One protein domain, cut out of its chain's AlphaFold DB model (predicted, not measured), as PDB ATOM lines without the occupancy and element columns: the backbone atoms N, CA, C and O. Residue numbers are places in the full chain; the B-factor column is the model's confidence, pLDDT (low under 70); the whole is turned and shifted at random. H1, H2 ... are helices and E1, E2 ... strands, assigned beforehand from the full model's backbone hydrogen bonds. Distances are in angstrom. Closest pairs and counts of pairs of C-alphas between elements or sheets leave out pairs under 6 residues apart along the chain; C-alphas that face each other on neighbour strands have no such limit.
ATOM      1  N   ALA A   4      -9.650  28.410 -78.642       86.88
ATOM      2  CA  ALA A   4     -11.059  28.106 -78.397       86.88
ATOM      3  C   ALA A   4     -11.329  27.721 -76.930       86.88
ATOM      4  O   ALA A   4     -12.304  28.192 -76.352       86.88
ATOM      5  N   ASP A   5     -10.431  26.950 -76.302       88.44
ATOM      6  CA  ASP A   5     -10.550  26.586 -74.879       88.44
ATOM      7  C   ASP A   5     -10.465  27.825 -73.966       88.44
ATOM      8  O   ASP A   5     -11.123  27.895 -72.930       88.44
ATOM      9  N   ARG A   6      -9.647  28.818 -74.345       89.31
ATOM     10  CA  ARG A   6      -9.494  30.075 -73.592       89.31
ATOM     11  C   ARG A   6     -10.718  30.974 -73.712       89.31
ATOM     12  O   ARG A   6     -11.133  31.534 -72.700       89.31
ATOM     13  N   ASP A   7     -11.285  31.084 -74.909       91.38
ATOM     14  CA  ASP A   7     -12.500  31.865 -75.150       91.38
ATOM     15  C   ASP A   7     -13.702  31.244 -74.437       91.38
ATOM     16  O   ASP A   7     -14.489  31.952 -73.810       91.38
ATOM     17  N   GLU A   8     -13.813  29.915 -74.455       90.69
ATOM     18  CA  GLU A   8     -14.848  29.200 -73.711       90.69
ATOM     19  C   GLU A   8     -14.701  29.405 -72.195       90.69
ATOM     20  O   GLU A   8     -15.665  29.782 -71.532       90.69
ATOM     21  N   ALA A   9     -13.486  29.296 -71.648       91.25
ATOM     22  CA  ALA A   9     -13.234  29.583 -70.234       91.25
ATOM     23  C   ALA A   9     -13.496  31.057 -69.855       91.25
ATOM     24  O   ALA A   9     -13.853  31.364 -68.717       91.25
ATOM     25  N   ALA A  10     -13.296  32.004 -70.776       93.12
ATOM     26  CA  ALA A  10     -13.648  33.407 -70.561       93.12
ATOM     27  C   ALA A  10     -15.170  33.612 -70.531       93.12
ATOM     28  O   ALA A  10     -15.667  34.290 -69.632       93.12
ATOM     29  N   ARG A  11     -15.911  32.976 -71.450       94.12
ATOM     30  CA  ARG A  11     -17.382  32.990 -71.454       94.12
ATOM     31  C   ARG A  11     -17.964  32.388 -70.179       94.12
ATOM     32  O   ARG A  11     -18.875  32.974 -69.606       94.12
ATOM     33  N   GLN A  12     -17.412  31.267 -69.716       93.69
ATOM     34  CA  GLN A  12     -17.850  30.606 -68.485       93.69
ATOM     35  C   GLN A  12     -17.657  31.505 -67.260       93.69
ATOM     36  O   GLN A  12     -18.617  31.749 -66.538       93.69
ATOM     37  N   ARG A  13     -16.468  32.098 -67.083       94.69
ATOM     38  CA  ARG A  13     -16.214  33.045 -65.979       94.69
ATOM     39  C   ARG A  13     -17.122  34.270 -66.030       94.69
ATOM     40  O   ARG A  13     -17.671  34.660 -65.010       94.69
ATOM     41  N   ALA A  14     -17.328  34.848 -67.215       95.31
ATOM     42  CA  ALA A  14     -18.234  35.984 -67.375       95.31
ATOM     43  C   ALA A  14     -19.685  35.617 -67.016       95.31
ATOM     44  O   ALA A  14     -20.382  36.411 -66.385       95.31
ATOM     45  N   ALA A  15     -20.136  34.414 -67.382       95.88
ATOM     46  CA  ALA A  15     -21.455  33.913 -67.013       95.88
ATOM     47  C   ALA A  15     -21.577  33.661 -65.499       95.88
ATOM     48  O   ALA A  15     -22.592  34.023 -64.908       95.88
ATOM     49  N   GLU A  16     -20.550  33.094 -64.862       95.75
ATOM     50  CA  GLU A  16     -20.495  32.885 -63.407       95.75
ATOM     51  C   GLU A  16     -20.510  34.211 -62.635       95.75
ATOM     52  O   GLU A  16     -21.278  34.364 -61.685       95.75
ATOM     53  N   ASP A  17     -19.713  35.191 -63.064       95.88
ATOM     54  CA  ASP A  17     -19.671  36.520 -62.456       95.88
ATOM     55  C   ASP A  17     -21.012  37.252 -62.613       95.88
ATOM     56  O   ASP A  17     -21.511  37.835 -61.648       95.88
ATOM     57  N   ALA A  18     -21.633  37.172 -63.796       95.75
ATOM     58  CA  ALA A  18     -22.959  37.735 -64.040       95.75
ATOM     59  C   ALA A  18     -24.033  37.059 -63.173       95.75
ATOM     60  O   ALA A  18     -24.876  37.742 -62.591       95.75
ATOM     61  N   ALA A  19     -23.985  35.731 -63.030       96.31
ATOM     62  CA  ALA A  19     -24.899  34.989 -62.169       96.31
ATOM     63  C   ALA A  19     -24.706  35.341 -60.685       96.31
ATOM     64  O   ALA A  19     -25.690  35.525 -59.968       96.31
ATOM     65  N   ARG A  20     -23.454  35.489 -60.227       95.69
ATOM     66  CA  ARG A  20     -23.138  35.925 -58.859       95.69
ATOM     67  C   ARG A  20     -23.695  37.318 -58.587       95.69
ATOM     68  O   ARG A  20     -24.370  37.504 -57.578       95.69
ATOM     69  N   LEU A  21     -23.453  38.266 -59.492       94.56
ATOM     70  CA  LEU A  21     -23.949  39.633 -59.358       94.56
ATOM     71  C   LEU A  21     -25.484  39.672 -59.347       94.56
ATOM     72  O   LEU A  21     -26.078  40.332 -58.501       94.56
ATOM     73  N   ALA A  22     -26.137  38.909 -60.229       95.00
ATOM     74  CA  ALA A  22     -27.593  38.799 -60.251       95.00
ATOM     75  C   ALA A  22     -28.154  38.188 -58.952       95.00
ATOM     76  O   ALA A  22     -29.189  38.630 -58.454       95.00
ATOM     77  N   ALA A  23     -27.474  37.193 -58.374       95.62
ATOM     78  CA  ALA A  23     -27.878  36.587 -57.107       95.62
ATOM     79  C   ALA A  23     -27.739  37.556 -55.921       95.62
ATOM     80  O   ALA A  23     -28.617  37.586 -55.054       95.62
ATOM     81  N   GLU A  24     -26.668  38.354 -55.895       93.88
ATOM     82  CA  GLU A  24     -26.448  39.414 -54.906       93.88
ATOM     83  C   GLU A  24     -27.517  40.508 -55.020       93.88
ATOM     84  O   GLU A  24     -28.180  40.833 -54.034       93.88
ATOM     85  N   HIS A  25     -27.773  40.983 -56.240       94.50
ATOM     86  CA  HIS A  25     -28.819  41.960 -56.549       94.50
ATOM     87  C   HIS A  25     -30.201  41.484 -56.084       94.50
ATOM     88  O   HIS A  25     -30.901  42.171 -55.339       94.50
ATOM     89  N   ALA A  26     -30.552  40.238 -56.411       95.75
ATOM     90  CA  ALA A  26     -31.793  39.623 -55.960       95.75
ATOM     91  C   ALA A  26     -31.859  39.468 -54.429       95.75
ATOM     92  O   ALA A  26     -32.944  39.549 -53.856       95.75
ATOM     93  N   ALA A  27     -30.734  39.223 -53.749       94.12
ATOM     94  CA  ALA A  27     -30.693  39.147 -52.288       94.12
ATOM     95  C   ALA A  27     -30.957  40.506 -51.632       94.12
ATOM     96  O   ALA A  27     -31.773  40.582 -50.713       94.12
ATOM     97  N   LEU A  28     -30.343  41.572 -52.146       92.56
ATOM     98  CA  LEU A  28     -30.589  42.940 -51.689       92.56
ATOM     99  C   LEU A  28     -32.055  43.345 -51.893       92.56
ATOM    100  O   LEU A  28     -32.687  43.866 -50.974       92.56
ATOM    101  N   ASN A  29     -32.639  43.000 -53.042       94.19
ATOM    102  CA  ASN A  29     -34.052  43.274 -53.317       94.19
ATOM    103  C   ASN A  29     -34.991  42.506 -52.376       94.19
ATOM    104  O   ASN A  29     -35.954  43.079 -51.872       94.19
ATOM    105  N   ARG A  30     -34.671  41.253 -52.019       95.44
ATOM    106  CA  ARG A  30     -35.422  40.532 -50.974       95.44
ATOM    107  C   ARG A  30     -35.340  41.236 -49.618       95.44
ATOM    108  O   ARG A  30     -36.347  41.329 -48.923       95.44
ATOM    109  N   HIS A  31     -34.172  41.753 -49.235       91.31
ATOM    110  CA  HIS A  31     -34.025  42.500 -47.981       91.31
ATOM    111  C   HIS A  31     -34.847  43.790 -47.964       91.31
ATOM    112  O   HIS A  31     -35.454  44.107 -46.936       91.31
ATOM    113  N   ARG A  32     -34.905  44.503 -49.093       95.06
ATOM    114  CA  ARG A  32     -35.800  45.649 -49.292       95.06
ATOM    115  C   ARG A  32     -37.257  45.244 -49.110       95.06
ATOM    116  O   ARG A  32     -37.954  45.849 -48.298       95.06
ATOM    117  N   ASP A  33     -37.707  44.217 -49.821       96.50
ATOM    118  CA  ASP A  33     -39.104  43.782 -49.785       96.50
ATOM    119  C   ASP A  33     -39.519  43.350 -48.371       96.50
ATOM    120  O   ASP A  33     -40.577  43.744 -47.882       96.50
ATOM    121  N   GLU A  34     -38.652  42.629 -47.655       94.56
ATOM    122  CA  GLU A  34     -38.872  42.283 -46.250       94.56
ATOM    123  C   GLU A  34     -38.952  43.509 -45.327       94.56
ATOM    124  O   GLU A  34     -39.745  43.516 -44.380       94.56
ATOM    125  N   ALA A  35     -38.114  44.525 -45.555       93.44
ATOM    126  CA  ALA A  35     -38.108  45.751 -44.761       93.44
ATOM    127  C   ALA A  35     -39.395  46.555 -44.973       93.44
ATOM    128  O   ALA A  35     -40.040  46.953 -44.002       93.44
ATOM    129  N   LEU A  36     -39.804  46.730 -46.231       94.56
ATOM    130  CA  LEU A  36     -41.029  47.438 -46.599       94.56
ATOM    131  C   LEU A  36     -42.277  46.696 -46.111       94.56
ATOM    132  O   LEU A  36     -43.176  47.317 -45.544       94.56
ATOM    133  N   ALA A  37     -42.310  45.367 -46.252       95.38
ATOM    134  CA  ALA A  37     -43.395  44.545 -45.728       95.38
ATOM    135  C   ALA A  37     -43.503  44.660 -44.199       95.38
ATOM    136  O   ALA A  37     -44.603  44.815 -43.670       95.38
ATOM    137  N   GLN A  38     -42.374  44.641 -43.479       94.81
ATOM    138  CA  GLN A  38     -42.374  44.851 -42.031       94.81
ATOM    139  C   GLN A  38     -42.867  46.257 -41.671       94.81
ATOM    140  O   GLN A  38     -43.705  46.383 -40.783       94.81
ATOM    141  N   ALA A  39     -42.379  47.299 -42.348       91.81
ATOM    142  CA  ALA A  39     -42.790  48.677 -42.093       91.81
ATOM    143  C   ALA A  39     -44.304  48.863 -42.276       91.81
ATOM    144  O   ALA A  39     -44.952  49.443 -41.404       91.81
ATOM    145  N   GLY A  40     -44.876  48.299 -43.347       91.44
ATOM    146  CA  GLY A  40     -46.324  48.285 -43.570       91.44
ATOM    147  C   GLY A  40     -47.085  47.501 -42.495       91.44
ATOM    148  O   GLY A  40     -48.105  47.967 -41.997       91.44
ATOM    149  N   ALA A  41     -46.561  46.348 -42.070       92.31
ATOM    150  CA  ALA A  41     -47.189  45.508 -41.047       92.31
ATOM    151  C   ALA A  41     -47.124  46.086 -39.619       92.31
ATOM    152  O   ALA A  41     -47.875  45.639 -38.751       92.31
ATOM    153  N   LEU A  42     -46.226  47.037 -39.337       91.69
ATOM    154  CA  LEU A  42     -46.128  47.666 -38.015       91.69
ATOM    155  C   LEU A  42     -47.311  48.599 -37.713       91.69
ATOM    156  O   LEU A  42     -47.610  48.779 -36.534       91.69
ATOM    157  N   ASN A  43     -47.956  49.170 -38.742       87.19
ATOM    158  CA  ASN A  43     -49.163  50.011 -38.656       87.19
ATOM    159  C   ASN A  43     -49.172  50.992 -37.460       87.19
ATOM    160  O   ASN A  43     -50.110  51.039 -36.664       87.19
ATOM    161  N   LEU A  44     -48.074  51.732 -37.271       92.56
ATOM    162  CA  LEU A  44     -47.912  52.606 -36.107       92.56
ATOM    163  C   LEU A  44     -48.739  53.891 -36.271       92.56
ATOM    164  O   LEU A  44     -48.663  54.517 -37.327       92.56
ATOM    165  N   PRO A  45     -49.458  54.350 -35.228       92.06
ATOM    166  CA  PRO A  45     -50.334  55.521 -35.305       92.06
ATOM    167  C   PRO A  45     -49.577  56.853 -35.164       92.06
ATOM    168  O   PRO A  45     -50.160  57.851 -34.755       92.06
ATOM    169  N   PHE A  46     -48.271  56.857 -35.422       92.75
ATOM    170  CA  PHE A  46     -47.412  58.026 -35.294       92.75
ATOM    171  C   PHE A  46     -46.312  58.001 -36.350       92.75
ATOM    172  O   PHE A  46     -45.935  56.937 -36.844       92.75
ATOM    173  N   ARG A  47     -45.754  59.165 -36.677       94.69
ATOM    174  CA  ARG A  47     -44.614  59.287 -37.594       94.69
ATOM    175  C   ARG A  47     -43.340  58.727 -36.970       94.69
ATOM    176  O   ARG A  47     -42.954  59.090 -35.858       94.69
ATOM    177  N   TRP A  48     -42.649  57.877 -37.721       94.69
ATOM    178  CA  TRP A  48     -41.444  57.201 -37.258       94.69
ATOM    179  C   TRP A  48     -40.457  56.939 -38.397       94.69
ATOM    180  O   TRP A  48     -40.816  57.001 -39.572       94.69
ATOM    181  N   SER A  49     -39.215  56.632 -38.030       93.81
ATOM    182  CA  SER A  49     -38.181  56.126 -38.936       93.81
ATOM    183  C   SER A  49     -37.385  55.017 -38.244       93.81
ATOM    184  O   SER A  49     -37.234  55.053 -37.019       93.81
ATOM    185  N   PRO A  50     -36.848  54.032 -38.983       92.69
ATOM    186  CA  PRO A  50     -35.740  53.219 -38.498       92.69
ATOM    187  C   PRO A  50     -34.567  54.132 -38.135       92.69
ATOM    188  O   PRO A  50     -34.327  55.100 -38.856       92.69
ATOM    189  N   ALA A  51     -33.871  53.865 -37.037       90.19
ATOM    190  CA  ALA A  51     -32.625  54.543 -36.691       90.19
ATOM    191  C   ALA A  51     -31.760  53.670 -35.776       90.19
ATOM    192  O   ALA A  51     -32.268  52.904 -34.945       90.19
ATOM    193  N   ILE A  52     -30.446  53.842 -35.874       85.31
ATOM    194  CA  ILE A  52     -29.485  53.210 -34.973       85.31
ATOM    195  C   ILE A  52     -29.387  54.025 -33.682       85.31
ATOM    196  O   ILE A  52     -29.168  55.232 -33.694       85.31
ATOM    197  N   LYS A  53     -29.501  53.336 -32.546       80.75
ATOM    198  CA  LYS A  53     -29.194  53.897 -31.230       80.75
ATOM    199  C   LYS A  53     -27.710  53.667 -30.935       80.75
ATOM    200  O   LYS A  53     -27.334  52.590 -30.471       80.75
ATOM    201  N   ASP A  54     -26.870  54.651 -31.227       71.75
ATOM    202  CA  ASP A  54     -25.421  54.564 -31.045       71.75
ATOM    203  C   ASP A  54     -25.057  54.583 -29.554       71.75
ATOM    204  O   ASP A  54     -25.281  55.557 -28.858       71.75
ATOM    205  N   VAL A  55     -24.516  53.499 -28.999       65.12
ATOM    206  CA  VAL A  55     -24.110  53.500 -27.584       65.12
ATOM    207  C   VAL A  55     -22.669  54.003 -27.482       65.12
ATOM    208  O   VAL A  55     -21.743  53.323 -27.919       65.12
ATOM    209  N   LEU A  56     -22.464  55.160 -26.842       57.97
ATOM    210  CA  LEU A  56     -21.177  55.874 -26.734       57.97
ATOM    211  C   LEU A  56     -20.050  55.099 -26.012       57.97
ATOM    212  O   LEU A  56     -18.932  55.595 -25.915       57.97
ATOM    213  N   SER A  57     -20.300  53.897 -25.483       52.38
ATOM    214  CA  SER A  57     -19.305  53.080 -24.766       52.38
ATOM    215  C   SER A  57     -18.735  51.904 -25.578       52.38
ATOM    216  O   SER A  57     -18.116  51.021 -24.992       52.38
ATOM    217  N   GLY A  58     -18.988  51.837 -26.889       47.25
ATOM    218  CA  GLY A  58     -18.779  50.637 -27.714       47.25
ATOM    219  C   GLY A  58     -17.515  50.566 -28.579       47.25
ATOM    220  O   GLY A  58     -17.471  49.707 -29.455       47.25
ATOM    221  N   LEU A  59     -16.505  51.419 -28.377       48.84
ATOM    222  CA  LEU A  59     -15.200  51.280 -29.046       48.84
ATOM    223  C   LEU A  59     -14.371  50.172 -28.370       48.84
ATOM    224  O   LEU A  59     -13.387  50.446 -27.689       48.84
ATOM    225  N   SER A  60     -14.796  48.918 -28.504       50.94
ATOM    226  CA  SER A  60     -13.981  47.745 -28.164       50.94
ATOM    227  C   SER A  60     -13.532  47.019 -29.438       50.94
ATOM    228  O   SER A  60     -14.126  47.194 -30.503       50.94
ATOM    229  N   GLU A  61     -12.469  46.214 -29.333       48.09
ATOM    230  CA  GLU A  61     -11.752  45.532 -30.434       48.09
ATOM    231  C   GLU A  61     -12.621  44.664 -31.373       48.09
ATOM    232  O   GLU A  61     -12.139  44.210 -32.405       48.09
ATOM    233  N   SER A  62     -13.903  44.444 -31.065       49.66
ATOM    234  CA  SER A  62     -14.861  43.673 -31.875       49.66
ATOM    235  C   SER A  62     -15.729  44.516 -32.830       49.66
ATOM    236  O   SER A  62     -16.755  44.043 -33.329       49.66
ATOM    237  N   SER A  63     -15.338  45.769 -33.076       47.41
ATOM    238  CA  SER A  63     -15.940  46.684 -34.056       47.41
ATOM    239  C   SER A  63     -15.630  46.266 -35.503       47.41
ATOM    240  O   SER A  63     -14.537  45.786 -35.789       47.41
ATOM    241  N   TRP A  64     -16.560  46.496 -36.438       50.44
ATOM    242  CA  TRP A  64     -16.396  46.195 -37.873       50.44
ATOM    243  C   TRP A  64     -15.420  47.135 -38.609       50.44
ATOM    244  O   TRP A  64     -15.309  47.082 -39.830       50.44
ATOM    245  N   GLY A  65     -14.709  48.008 -37.889       41.25
ATOM    246  CA  GLY A  65     -13.794  48.985 -38.486       41.25
ATOM    247  C   GLY A  65     -14.494  50.170 -39.168       41.25
ATOM    248  O   GLY A  65     -13.812  51.079 -39.623       41.25
ATOM    249  N   ASP A  66     -15.833  50.204 -39.181       52.81
ATOM    250  CA  ASP A  66     -16.672  51.314 -39.665       52.81
ATOM    251  C   ASP A  66     -17.411  52.052 -38.523       52.81
ATOM    252  O   ASP A  66     -18.252  52.917 -38.768       52.81
ATOM    253  N   GLY A  67     -17.116  51.699 -37.265       45.97
ATOM    254  CA  GLY A  67     -17.762  52.249 -36.069       45.97
ATOM    255  C   GLY A  67     -19.054  51.535 -35.647       45.97
ATOM    256  O   GLY A  67     -19.612  51.879 -34.604       45.97
ATOM    257  N   ARG A  68     -19.519  50.520 -36.390       51.22
ATOM    258  CA  ARG A  68     -20.698  49.718 -36.031       51.22
ATOM    259  C   ARG A  68     -20.277  48.442 -35.295       51.22
ATOM    260  O   ARG A  68     -19.341  47.743 -35.674       51.22
ATOM    261  N   ASN A  69     -20.976  48.108 -34.210       54.03
ATOM    262  CA  ASN A  69     -20.809  46.834 -33.495       54.03
ATOM    263  C   ASN A  69     -21.671  45.754 -34.183       54.03
ATOM    264  O   ASN A  69     -22.749  46.054 -34.689       54.03
ATOM    265  N   ARG A  70     -21.274  44.476 -34.140       48.12
ATOM    266  CA  ARG A  70     -22.100  43.319 -34.556       48.12
ATOM    267  C   ARG A  70     -23.475  43.248 -33.859       48.12
ATOM    268  O   ARG A  70     -24.365  42.554 -34.333       48.12
ATOM    269  N   SER A  71     -23.644  43.971 -32.752       57.31
ATOM    270  CA  SER A  71     -24.906  44.121 -32.009       57.31
ATOM    271  C   SER A  71     -25.742  45.342 -32.425       57.31
ATOM    272  O   SER A  71     -26.706  45.669 -31.733       57.31
ATOM    273  N   THR A  72     -25.370  46.045 -33.500       71.56
ATOM    274  CA  THR A  72     -26.109  47.225 -33.968       71.56
ATOM    275  C   THR A  72     -27.482  46.789 -34.460       71.56
ATOM    276  O   THR A  72     -27.608  45.996 -35.390       71.56
ATOM    277  N   VAL A  73     -28.513  47.274 -33.781       84.19
ATOM    278  CA  VAL A  73     -29.911  46.990 -34.090       84.19
ATOM    279  C   VAL A  73     -30.594  48.268 -34.552       84.19
ATOM    280  O   VAL A  73     -30.312  49.355 -34.051       84.19
ATOM    281  N   GLU A  74     -31.528  48.113 -35.477       89.75
ATOM    282  CA  GLU A  74     -32.374  49.194 -35.963       89.75
ATOM    283  C   GLU A  74     -33.582  49.329 -35.040       89.75
ATOM    284  O   GLU A  74     -34.302  48.357 -34.761       89.75
ATOM    285  N   HIS A  75     -33.794  50.535 -34.536       92.38
ATOM    286  CA  HIS A  75     -34.867  50.882 -33.616       92.38
ATOM    287  C   HIS A  75     -35.938  51.727 -34.310       92.38
ATOM    288  O   HIS A  75     -35.713  52.285 -35.373       92.38
ATOM    289  N   ILE A  76     -37.102  51.854 -33.671       93.25
ATOM    290  CA  ILE A  76     -38.135  52.814 -34.074       93.25
ATOM    291  C   ILE A  76     -37.825  54.146 -33.387       93.25
ATOM    292  O   ILE A  76     -37.972  54.246 -32.164       93.25
ATOM    293  N   LEU A  77     -37.393  55.133 -34.167       92.44
ATOM    294  CA  LEU A  77     -37.258  56.533 -33.770       92.44
ATOM    295  C   LEU A  77     -38.580  57.254 -34.005       92.44
ATOM    296  O   LEU A  77     -39.154  57.169 -35.090       92.44
ATOM    297  N   LEU A  78     -39.058  57.970 -32.995       92.31
ATOM    298  CA  LEU A  78     -40.263  58.774 -33.100       92.31
ATOM    299  C   LEU A  78     -39.934  60.122 -33.740       92.31
ATOM    300  O   LEU A  78     -39.065  60.845 -33.259       92.31
ATOM    301  N   LEU A  79     -40.655  60.478 -34.801       92.44
ATOM    302  CA  LEU A  79     -40.542  61.785 -35.457       92.44
ATOM    303  C   LEU A  79     -41.555  62.798 -34.908       92.44
ATOM    304  O   LEU A  79     -41.485  63.982 -35.223       92.44
ATOM    305  N   GLU A  80     -42.489  62.333 -34.080       93.44
ATOM    306  CA  GLU A  80     -43.467  63.149 -33.372       93.44
ATOM    307  C   GLU A  80     -43.746  62.577 -31.973       93.44
ATOM    308  O   GLU A  80     -43.458  61.401 -31.725       93.44
ATOM    309  N   PRO A  81     -44.277  63.383 -31.037       91.81
ATOM    310  CA  PRO A  81     -44.610  62.904 -29.703       91.81
ATOM    311  C   PRO A  81     -45.671  61.801 -29.742       91.81
ATOM    312  O   PRO A  81     -46.644  61.882 -30.489       91.81
ATOM    313  N   LEU A  82     -45.527  60.806 -28.871       91.81
ATOM    314  CA  LEU A  82     -46.497  59.728 -28.689       91.81
ATOM    315  C   LEU A  82     -47.080  59.793 -27.282       91.81
ATOM    316  O   LEU A  82     -46.337  59.826 -26.301       91.81
ATOM    317  N   ALA A  83     -48.404  59.708 -27.187       91.88
ATOM    318  CA  ALA A  83     -49.116  59.471 -25.941       91.88
ATOM    319  C   ALA A  83     -50.180  58.383 -26.148       91.88
ATOM    320  O   ALA A  83     -51.226  58.631 -26.738       91.88
ATOM    321  N   ASP A  84     -49.916  57.174 -25.646       89.38
ATOM    322  CA  ASP A  84     -50.881  56.065 -25.618       89.38
ATOM    323  C   ASP A  84     -50.962  55.482 -24.196       89.38
ATOM    324  O   ASP A  84     -50.148  54.655 -23.762       89.38
ATOM    325  N   GLY A  85     -51.920  55.986 -23.415       87.56
ATOM    326  CA  GLY A  85     -52.087  55.645 -22.005       87.56
ATOM    327  C   GLY A  85     -50.857  56.012 -21.168       87.56
ATOM    328  O   GLY A  85     -50.514  57.179 -21.019       87.56
ATOM    329  N   ARG A  86     -50.186  55.003 -20.592       86.44
ATOM    330  CA  ARG A  86     -48.952  55.192 -19.798       86.44
ATOM    331  C   ARG A  86     -47.683  55.266 -20.654       86.44
ATOM    332  O   ARG A  86     -46.605  55.513 -20.116       86.44
ATOM    333  N   LEU A  87     -47.777  54.980 -21.954       88.38
ATOM    334  CA  LEU A  87     -46.646  55.046 -22.870       88.38
ATOM    335  C   LEU A  87     -46.570  56.452 -23.467       88.38
ATOM    336  O   LEU A  87     -47.315  56.774 -24.387       88.38
ATOM    337  N   THR A  88     -45.659  57.269 -22.942       89.06
ATOM    338  CA  THR A  88     -45.392  58.619 -23.449       89.06
ATOM    339  C   THR A  88     -43.959  58.750 -23.948       89.06
ATOM    340  O   THR A  88     -43.032  58.232 -23.315       89.06
ATOM    341  N   ARG A  89     -43.760  59.399 -25.093       88.88
ATOM    342  CA  ARG A  89     -42.446  59.638 -25.702       88.88
ATOM    343  C   ARG A  89     -42.418  61.001 -26.374       88.88
ATOM    344  O   ARG A  89     -43.417  61.403 -26.969       88.88
ATOM    345  N   ASP A  90     -41.274  61.663 -26.296       88.06
ATOM    346  CA  ASP A  90     -41.032  62.909 -27.011       88.06
ATOM    347  C   ASP A  90     -40.578  62.597 -28.452       88.06
ATOM    348  O   ASP A  90     -40.123  61.490 -28.758       88.06
ATOM    349  N   ALA A  91     -40.690  63.569 -29.360       88.62
ATOM    350  CA  ALA A  91     -40.056  63.449 -30.672       88.62
ATOM    351  C   ALA A  91     -38.529  63.332 -30.501       88.62
ATOM    352  O   ALA A  91     -37.937  64.027 -29.673       88.62
ATOM    353  N   GLY A  92     -37.896  62.451 -31.273       85.88
ATOM    354  CA  GLY A  92     -36.479  62.104 -31.135       85.88
ATOM    355  C   GLY A  92     -36.196  60.985 -30.126       85.88
ATOM    356  O   GLY A  92     -35.064  60.504 -30.050       85.88
ATOM    357  N   ASP A  93     -37.199  60.515 -29.376       86.06
ATOM    358  CA  ASP A  93     -37.046  59.327 -28.540       86.06
ATOM    359  C   ASP A  93     -37.134  58.037 -29.369       86.06
ATOM    360  O   ASP A  93     -37.822  57.939 -30.386       86.06
ATOM    361  N   PHE A  94     -36.497  56.982 -28.866       88.88
ATOM    362  CA  PHE A  94     -36.712  55.626 -29.361       88.88
ATOM    363  C   PHE A  94     -37.885  54.958 -28.641       88.88
ATOM    364  O   PHE A  94     -37.958  54.978 -27.410       88.88
ATOM    365  N   LEU A  95     -38.736  54.230 -29.373       91.31
ATOM    366  CA  LEU A  95     -39.910  53.546 -28.809       91.31
ATOM    367  C   LEU A  95     -39.551  52.655 -27.603       91.31
ATOM    368  O   LEU A  95     -40.232  52.658 -26.569       91.31
ATOM    369  N   CYS A  96     -38.436  51.925 -27.703       88.44
ATOM    370  CA  CYS A  96     -37.977  50.994 -26.673       88.44
ATOM    371  C   CYS A  96     -37.386  51.640 -25.412       88.44
ATOM    372  O   CYS A  96     -37.114  50.909 -24.459       88.44
ATOM    373  N   THR A  97     -37.149  52.957 -25.376       79.44
ATOM    374  CA  THR A  97     -36.517  53.618 -24.222       79.44
ATOM    375  C   THR A  97     -37.381  54.777 -23.737       79.44
ATOM    376  O   THR A  97     -37.678  55.684 -24.496       79.44
ATOM    377  N   ALA A  98     -37.793  54.755 -22.469       63.31
ATOM    378  CA  ALA A  98     -38.398  55.921 -21.830       63.31
ATOM    379  C   ALA A  98     -37.302  56.877 -21.339       63.31
ATOM    380  O   ALA A  98     -36.245  56.419 -20.896       63.31
ATOM    381  N   ARG A  99     -37.590  58.183 -21.324       54.25
ATOM    382  CA  ARG A  99     -36.717  59.271 -20.840       54.25
ATOM    383  C   ARG A  99     -36.091  59.040 -19.445       54.25
ATOM    384  O   ARG A  99     -35.070  59.658 -19.146       54.25
ATOM    385  N   SER A 100     -36.667  58.154 -18.622       51.78
ATOM    386  CA  SER A 100     -36.250  57.803 -17.251       51.78
ATOM    387  C   SER A 100     -35.696  56.375 -17.061       51.78
ATOM    388  O   SER A 100     -35.404  55.984 -15.933       51.78
ATOM    389  N   GLY A 101     -35.560  55.567 -18.120       51.91
ATOM    390  CA  GLY A 101     -35.104  54.173 -18.011       51.91
ATOM    391  C   GLY A 101     -33.586  54.015 -17.827       51.91
ATOM    392  O   GLY A 101     -32.801  54.787 -18.371       51.91
ATOM    393  N   SER A 102     -33.169  52.949 -17.131       47.25
ATOM    394  CA  SER A 102     -31.763  52.572 -16.867       47.25
ATOM    395  C   SER A 102     -30.925  52.236 -18.113       47.25
ATOM    396  O   SER A 102     -29.705  52.122 -18.015       47.25
ATOM    397  N   ASN A 103     -31.537  52.145 -19.299       51.84
ATOM    398  CA  ASN A 103     -30.854  52.011 -20.594       51.84
ATOM    399  C   ASN A 103     -30.307  53.366 -21.067       51.84
ATOM    400  O   ASN A 103     -30.654  53.796 -22.166       51.84
ATOM    401  N   GLY A 104     -29.543  54.029 -20.189       48.59
ATOM    402  CA  GLY A 104     -29.282  55.465 -20.108       48.59
ATOM    403  C   GLY A 104     -28.893  56.183 -21.398       48.59
ATOM    404  O   GLY A 104     -28.387  55.581 -22.340       48.59
ATOM    405  N   LYS A 105     -29.125  57.503 -21.383       51.50
ATOM    406  CA  LYS A 105     -28.894  58.526 -22.424       51.50
ATOM    407  C   LYS A 105     -27.434  58.669 -22.901       51.50
ATOM    408  O   LYS A 105     -26.969  59.775 -23.143       51.50
ATOM    409  N   ARG A 106     -26.671  57.582 -22.992       55.44
ATOM    410  CA  ARG A 106     -25.331  57.563 -23.592       55.44
ATOM    411  C   ARG A 106     -25.422  57.210 -25.074       55.44
ATOM    412  O   ARG A 106     -24.710  56.322 -25.528       55.44
ATOM    413  N   TRP A 107     -26.339  57.852 -25.784       63.94
ATOM    414  CA  TRP A 107     -26.381  57.820 -27.240       63.94
ATOM    415  C   TRP A 107     -26.361  59.241 -27.769       63.94
ATOM    416  O   TRP A 107     -26.733  60.167 -27.037       63.94
ATOM    417  N   SER A 108     -25.856  59.431 -28.984       57.88
ATOM    418  CA  SER A 108     -25.815  60.759 -29.579       57.88
ATOM    419  C   SER A 108     -27.233  61.324 -29.656       57.88
ATOM    420  O   SER A 108     -28.210  60.631 -29.933       57.88
ATOM    421  N   SER A 109     -27.380  62.614 -29.371       54.03
ATOM    422  CA  SER A 109     -28.684  63.294 -29.393       54.03
ATOM    423  C   SER A 109     -29.237  63.495 -30.814       54.03
ATOM    424  O   SER A 109     -30.249  64.165 -30.973       54.03
ATOM    425  N   GLY A 110     -28.564  62.948 -31.830       56.44
ATOM    426  CA  GLY A 110     -28.828  63.155 -33.250       56.44
ATOM    427  C   GLY A 110     -28.984  61.840 -34.002       56.44
ATOM    428  O   GLY A 110     -28.347  61.656 -35.031       56.44
ATOM    429  N   ALA A 111     -29.793  60.914 -33.480       65.25
ATOM    430  CA  ALA A 111     -30.155  59.726 -34.241       65.25
ATOM    431  C   ALA A 111     -30.919  60.149 -35.506       65.25
ATOM    432  O   ALA A 111     -32.024  60.685 -35.424       65.25
ATOM    433  N   GLU A 112     -30.314  59.919 -36.667       72.94
ATOM    434  CA  GLU A 112     -30.926  60.149 -37.973       72.94
ATOM    435  C   GLU A 112     -31.582  58.868 -38.495       72.94
ATOM    436  O   GLU A 112     -31.294  57.760 -38.035       72.94
ATOM    437  N   GLY A 113     -32.489  59.024 -39.460       80.06
ATOM    438  CA  GLY A 113     -33.143  57.892 -40.100       80.06
ATOM    439  C   GLY A 113     -32.135  56.980 -40.803       80.06
ATOM    440  O   GLY A 113     -31.397  57.425 -41.680       80.06
ATOM    441  N   SER A 114     -32.126  55.697 -40.450       83.25
ATOM    442  CA  SER A 114     -31.323  54.677 -41.118       83.25
ATOM    443  C   SER A 114     -31.919  54.323 -42.479       83.25
ATOM    444  O   SER A 114     -33.069  53.878 -42.580       83.25
ATOM    445  N   VAL A 115     -31.094  54.447 -43.517       87.44
ATOM    446  CA  VAL A 115     -31.393  53.991 -44.877       87.44
ATOM    447  C   VAL A 115     -30.502  52.808 -45.250       87.44
ATOM    448  O   VAL A 115     -29.320  52.770 -44.915       87.44
ATOM    449  N   ALA A 116     -31.085  51.841 -45.945       87.81
ATOM    450  CA  ALA A 116     -30.395  50.753 -46.622       87.81
ATOM    451  C   ALA A 116     -30.512  50.951 -48.141       87.81
ATOM    452  O   ALA A 116     -31.315  51.768 -48.588       87.81
ATOM    453  N   VAL A 117     -29.710  50.234 -48.928       92.12
ATOM    454  CA  VAL A 117     -29.719  50.314 -50.397       92.12
ATOM    455  C   VAL A 117     -30.094  48.968 -50.993       92.12
ATOM    456  O   VAL A 117     -29.666  47.927 -50.491       92.12
ATOM    457  N   ASP A 118     -30.950  48.986 -52.009       93.06
ATOM    458  CA  ASP A 118     -31.345  47.776 -52.722       93.06
ATOM    459  C   ASP A 118     -30.320  47.394 -53.797       93.06
ATOM    460  O   ASP A 118     -29.239  47.986 -53.886       93.06
ATOM    461  N   GLY A 119     -30.629  46.371 -54.594       90.31
ATOM    462  CA  GLY A 119     -29.725  45.931 -55.649       90.31
ATOM    463  C   GLY A 119     -29.431  47.039 -56.667       90.31
ATOM    464  O   GLY A 119     -28.321  47.124 -57.188       90.31
ATOM    465  N   ASP A 120     -30.403  47.909 -56.935       93.19
ATOM    466  CA  ASP A 120     -30.290  49.014 -57.891       93.19
ATOM    467  C   ASP A 120     -29.663  50.272 -57.265       93.19
ATOM    468  O   ASP A 120     -29.596  51.331 -57.898       93.19
ATOM    469  N   GLY A 121     -29.198  50.171 -56.014       91.38
ATOM    470  CA  GLY A 121     -28.632  51.278 -55.254       91.38
ATOM    471  C   GLY A 121     -29.673  52.296 -54.789       91.38
ATOM    472  O   GLY A 121     -29.299  53.388 -54.359       91.38
ATOM    473  N   GLN A 122     -30.969  51.979 -54.869       93.50
ATOM    474  CA  GLN A 122     -32.021  52.881 -54.414       93.50
ATOM    475  C   GLN A 122     -32.157  52.811 -52.888       93.50
ATOM    476  O   GLN A 122     -32.216  51.716 -52.316       93.50
ATOM    477  N   PRO A 123     -32.217  53.967 -52.202       93.75
ATOM    478  CA  PRO A 123     -32.343  53.993 -50.756       93.75
ATOM    479  C   PRO A 123     -33.755  53.592 -50.311       93.75
ATOM    480  O   PRO A 123     -34.756  54.009 -50.896       93.75
ATOM    481  N   TYR A 124     -33.844  52.838 -49.218       91.25
ATOM    482  CA  TYR A 124     -35.096  52.478 -48.553       91.25
ATOM    483  C   TYR A 124     -34.934  52.487 -47.020       91.25
ATOM    484  O   TYR A 124     -33.812  52.374 -46.520       91.25
ATOM    485  N   PRO A 125     -36.023  52.620 -46.236       91.38
ATOM    486  CA  PRO A 125     -35.941  52.577 -44.776       91.38
ATOM    487  C   PRO A 125     -35.435  51.218 -44.280       91.38
ATOM    488  O   PRO A 125     -35.973  50.177 -44.658       91.38
ATOM    489  N   ALA A 126     -34.431  51.212 -43.402       91.50
ATOM    490  CA  ALA A 126     -33.877  49.967 -42.879       91.50
ATOM    491  C   ALA A 126     -34.923  49.122 -42.117       91.50
ATOM    492  O   ALA A 126     -35.844  49.630 -41.478       91.50
ATOM    493  N   LYS A 127     -34.771  47.795 -42.143       92.88
ATOM    494  CA  LYS A 127     -35.646  46.876 -41.399       92.88
ATOM    495  C   LYS A 127     -35.434  47.046 -39.893       92.88
ATOM    496  O   LYS A 127     -34.305  46.950 -39.424       92.88
ATOM    497  N   VAL A 128     -36.503  47.199 -39.112       92.94
ATOM    498  CA  VAL A 128     -36.417  47.292 -37.646       92.94
ATOM    499  C   VAL A 128     -36.069  45.924 -37.058       92.94
ATOM    500  O   VAL A 128     -36.816  44.950 -37.201       92.94
ATOM    501  N   THR A 129     -34.957  45.851 -36.325       91.75
ATOM    502  CA  THR A 129     -34.455  44.605 -35.715       91.75
ATOM    503  C   THR A 129     -34.493  44.609 -34.186       91.75
ATOM    504  O   THR A 129     -34.348  43.557 -33.556       91.75
ATOM    505  N   CYS A 130     -34.761  45.753 -33.546       90.06
ATOM    506  CA  CYS A 130     -34.897  45.824 -32.096       90.06
ATOM    507  C   CYS A 130     -36.137  45.055 -31.599       90.06
ATOM    508  O   CYS A 130     -37.276  45.517 -31.713       90.06
ATOM    509  N   LYS A 131     -35.916  43.910 -30.939       90.88
ATOM    510  CA  LYS A 131     -36.979  43.046 -30.383       90.88
ATOM    511  C   LYS A 131     -37.942  43.787 -29.447       90.88
ATOM    512  O   LYS A 131     -39.142  43.532 -29.474       90.88
ATOM    513  N   THR A 132     -37.440  44.722 -28.638       90.88
ATOM    514  CA  THR A 132     -38.277  45.521 -27.729       90.88
ATOM    515  C   THR A 132     -39.168  46.497 -28.492       90.88
ATOM    516  O   THR A 132     -40.337  46.636 -28.139       90.88
ATOM    517  N   CYS A 133     -38.647  47.135 -29.548       92.69
ATOM    518  CA  CYS A 133     -39.449  47.987 -30.428       92.69
ATOM    519  C   CYS A 133     -40.579  47.174 -31.063       92.69
ATOM    520  O   CYS A 133     -41.736  47.558 -30.940       92.69
ATOM    521  N   LEU A 134     -40.264  46.008 -31.636       93.94
ATOM    522  CA  LEU A 134     -41.257  45.127 -32.261       93.94
ATOM    523  C   LEU A 134     -42.318  44.635 -31.263       93.94
ATOM    524  O   LEU A 134     -43.506  44.611 -31.576       93.94
ATOM    525  N   LYS A 135     -41.917  44.299 -30.029       92.81
ATOM    526  CA  LYS A 135     -42.851  43.898 -28.964       92.81
ATOM    527  C   LYS A 135     -43.801  45.030 -28.562       92.81
ATOM    528  O   LYS A 135     -44.964  44.765 -28.274       92.81
ATOM    529  N   LEU A 136     -43.318  46.270 -28.501       92.69
ATOM    530  CA  LEU A 136     -44.160  47.433 -28.203       92.69
ATOM    531  C   LEU A 136     -45.073  47.777 -29.382       92.69
ATOM    532  O   LEU A 136     -46.249  48.038 -29.158       92.69
ATOM    533  N   ALA A 137     -44.550  47.714 -30.607       93.62
ATOM    534  CA  ALA A 137     -45.293  47.967 -31.836       93.62
ATOM    535  C   ALA A 137     -46.506  47.041 -32.004       93.62
ATOM    536  O   ALA A 137     -47.543  47.464 -32.503       93.62
ATOM    537  N   ALA A 138     -46.425  45.806 -31.497       92.12
ATOM    538  CA  ALA A 138     -47.538  44.858 -31.515       92.12
ATOM    539  C   ALA A 138     -48.831  45.387 -30.855       92.12
ATOM    540  O   ALA A 138     -49.900  44.859 -31.134       92.12
ATOM    541  N   ARG A 139     -48.762  46.443 -30.026       89.69
ATOM    542  CA  ARG A 139     -49.939  47.133 -29.457       89.69
ATOM    543  C   ARG A 139     -50.896  47.697 -30.511       89.69
ATOM    544  O   ARG A 139     -52.069  47.882 -30.197       89.69
ATOM    545  N   TRP A 140     -50.397  47.989 -31.710       90.81
ATOM    546  CA  TRP A 140     -51.155  48.649 -32.777       90.81
ATOM    547  C   TRP A 140     -51.373  47.767 -34.007       90.81
ATOM    548  O   TRP A 140     -52.033  48.189 -34.944       90.81
ATOM    549  N   ARG A 141     -50.862  46.531 -34.001       82.00
ATOM    550  CA  ARG A 141     -50.934  45.646 -35.171       82.00
ATOM    551  C   ARG A 141     -52.362  45.203 -35.516       82.00
ATOM    552  O   ARG A 141     -52.652  44.993 -36.684       82.00
TER     553      ARG A 141
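What this domain is: This is residues 4 to 141 of the 143 residues of an uncharacterized protein of Xanthomonas vasicola pv. zeae (UniProt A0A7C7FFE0). One long helix, H1, sticks out with residues 4 to 20 as a free arm from a body of three small two-stranded hairpins, a short helix, H2, and two long loops. Within the body, H2 packs on E2 of the hairpin E1-E2, residues 28 to 39 of H1 run past the hairpin E5-E6, and E3-E4 lies at the end far from the arm's tip. The printed part has 138 residues, with two named helices and six named strands in the order H1, E1, E2, E3, E4, E5, E6, H2; each hairpin is an antiparallel sheet, and the class is mixed, helices and strands. The whole is loose, with a radius of gyration of the C-alphas of 20.0 A, and spans 74 by 37 by 21 A.

How they stand to each other: E1, residues 48 to 52, and E2, residues 74 to 78, form an antiparallel hairpin, with N 51 and O 75 2.9 A apart, within hydrogen-bond range. The closest C-alphas of E2 and H2, residues 131 to 140, are those of Ile 76 and Cys 133, 6.2 A apart. H1, residues 4 to 42, touches H2 with residue 42 alone, at a steep tilt of 51 degrees, the same way; the closest C-alphas, of Leu 42 and Ala 137, are 6.2 A apart. E5, residues 115 to 117, and E6, residues 123 to 125, form a hairpin, with N 116 and O 124 at 2.8 A. The closest C-alphas of H1 and E6, of Arg 32 and Tyr 124, are 6.9 A apart. E3, residues 82 to 84, and E4, residues 87 to 89, form a hairpin, with N 82 and O 89 at 2.9 A; both are apart from H1 and H2. In H1 every O i to N i+4 pair is within hydrogen-bond range, in H2 4 of 6.

Where its parts are: H1 measures 56.9 A from C-alpha 4 at (-11.059, 28.106, -78.397) to C-alpha 42. H2 measures 15.4 A and ends with C-alpha 140 at (-51.155, 48.649, -32.777).

The domain as a whole: The C-alphas farthest apart, of Ala 4 and Gly 85, are 75.0 A apart. The printed part has no cut. The links E1 to E2 and E4 to E5 are long; pLDDT is under 70 at residues 55 to 71 and 98 to 111.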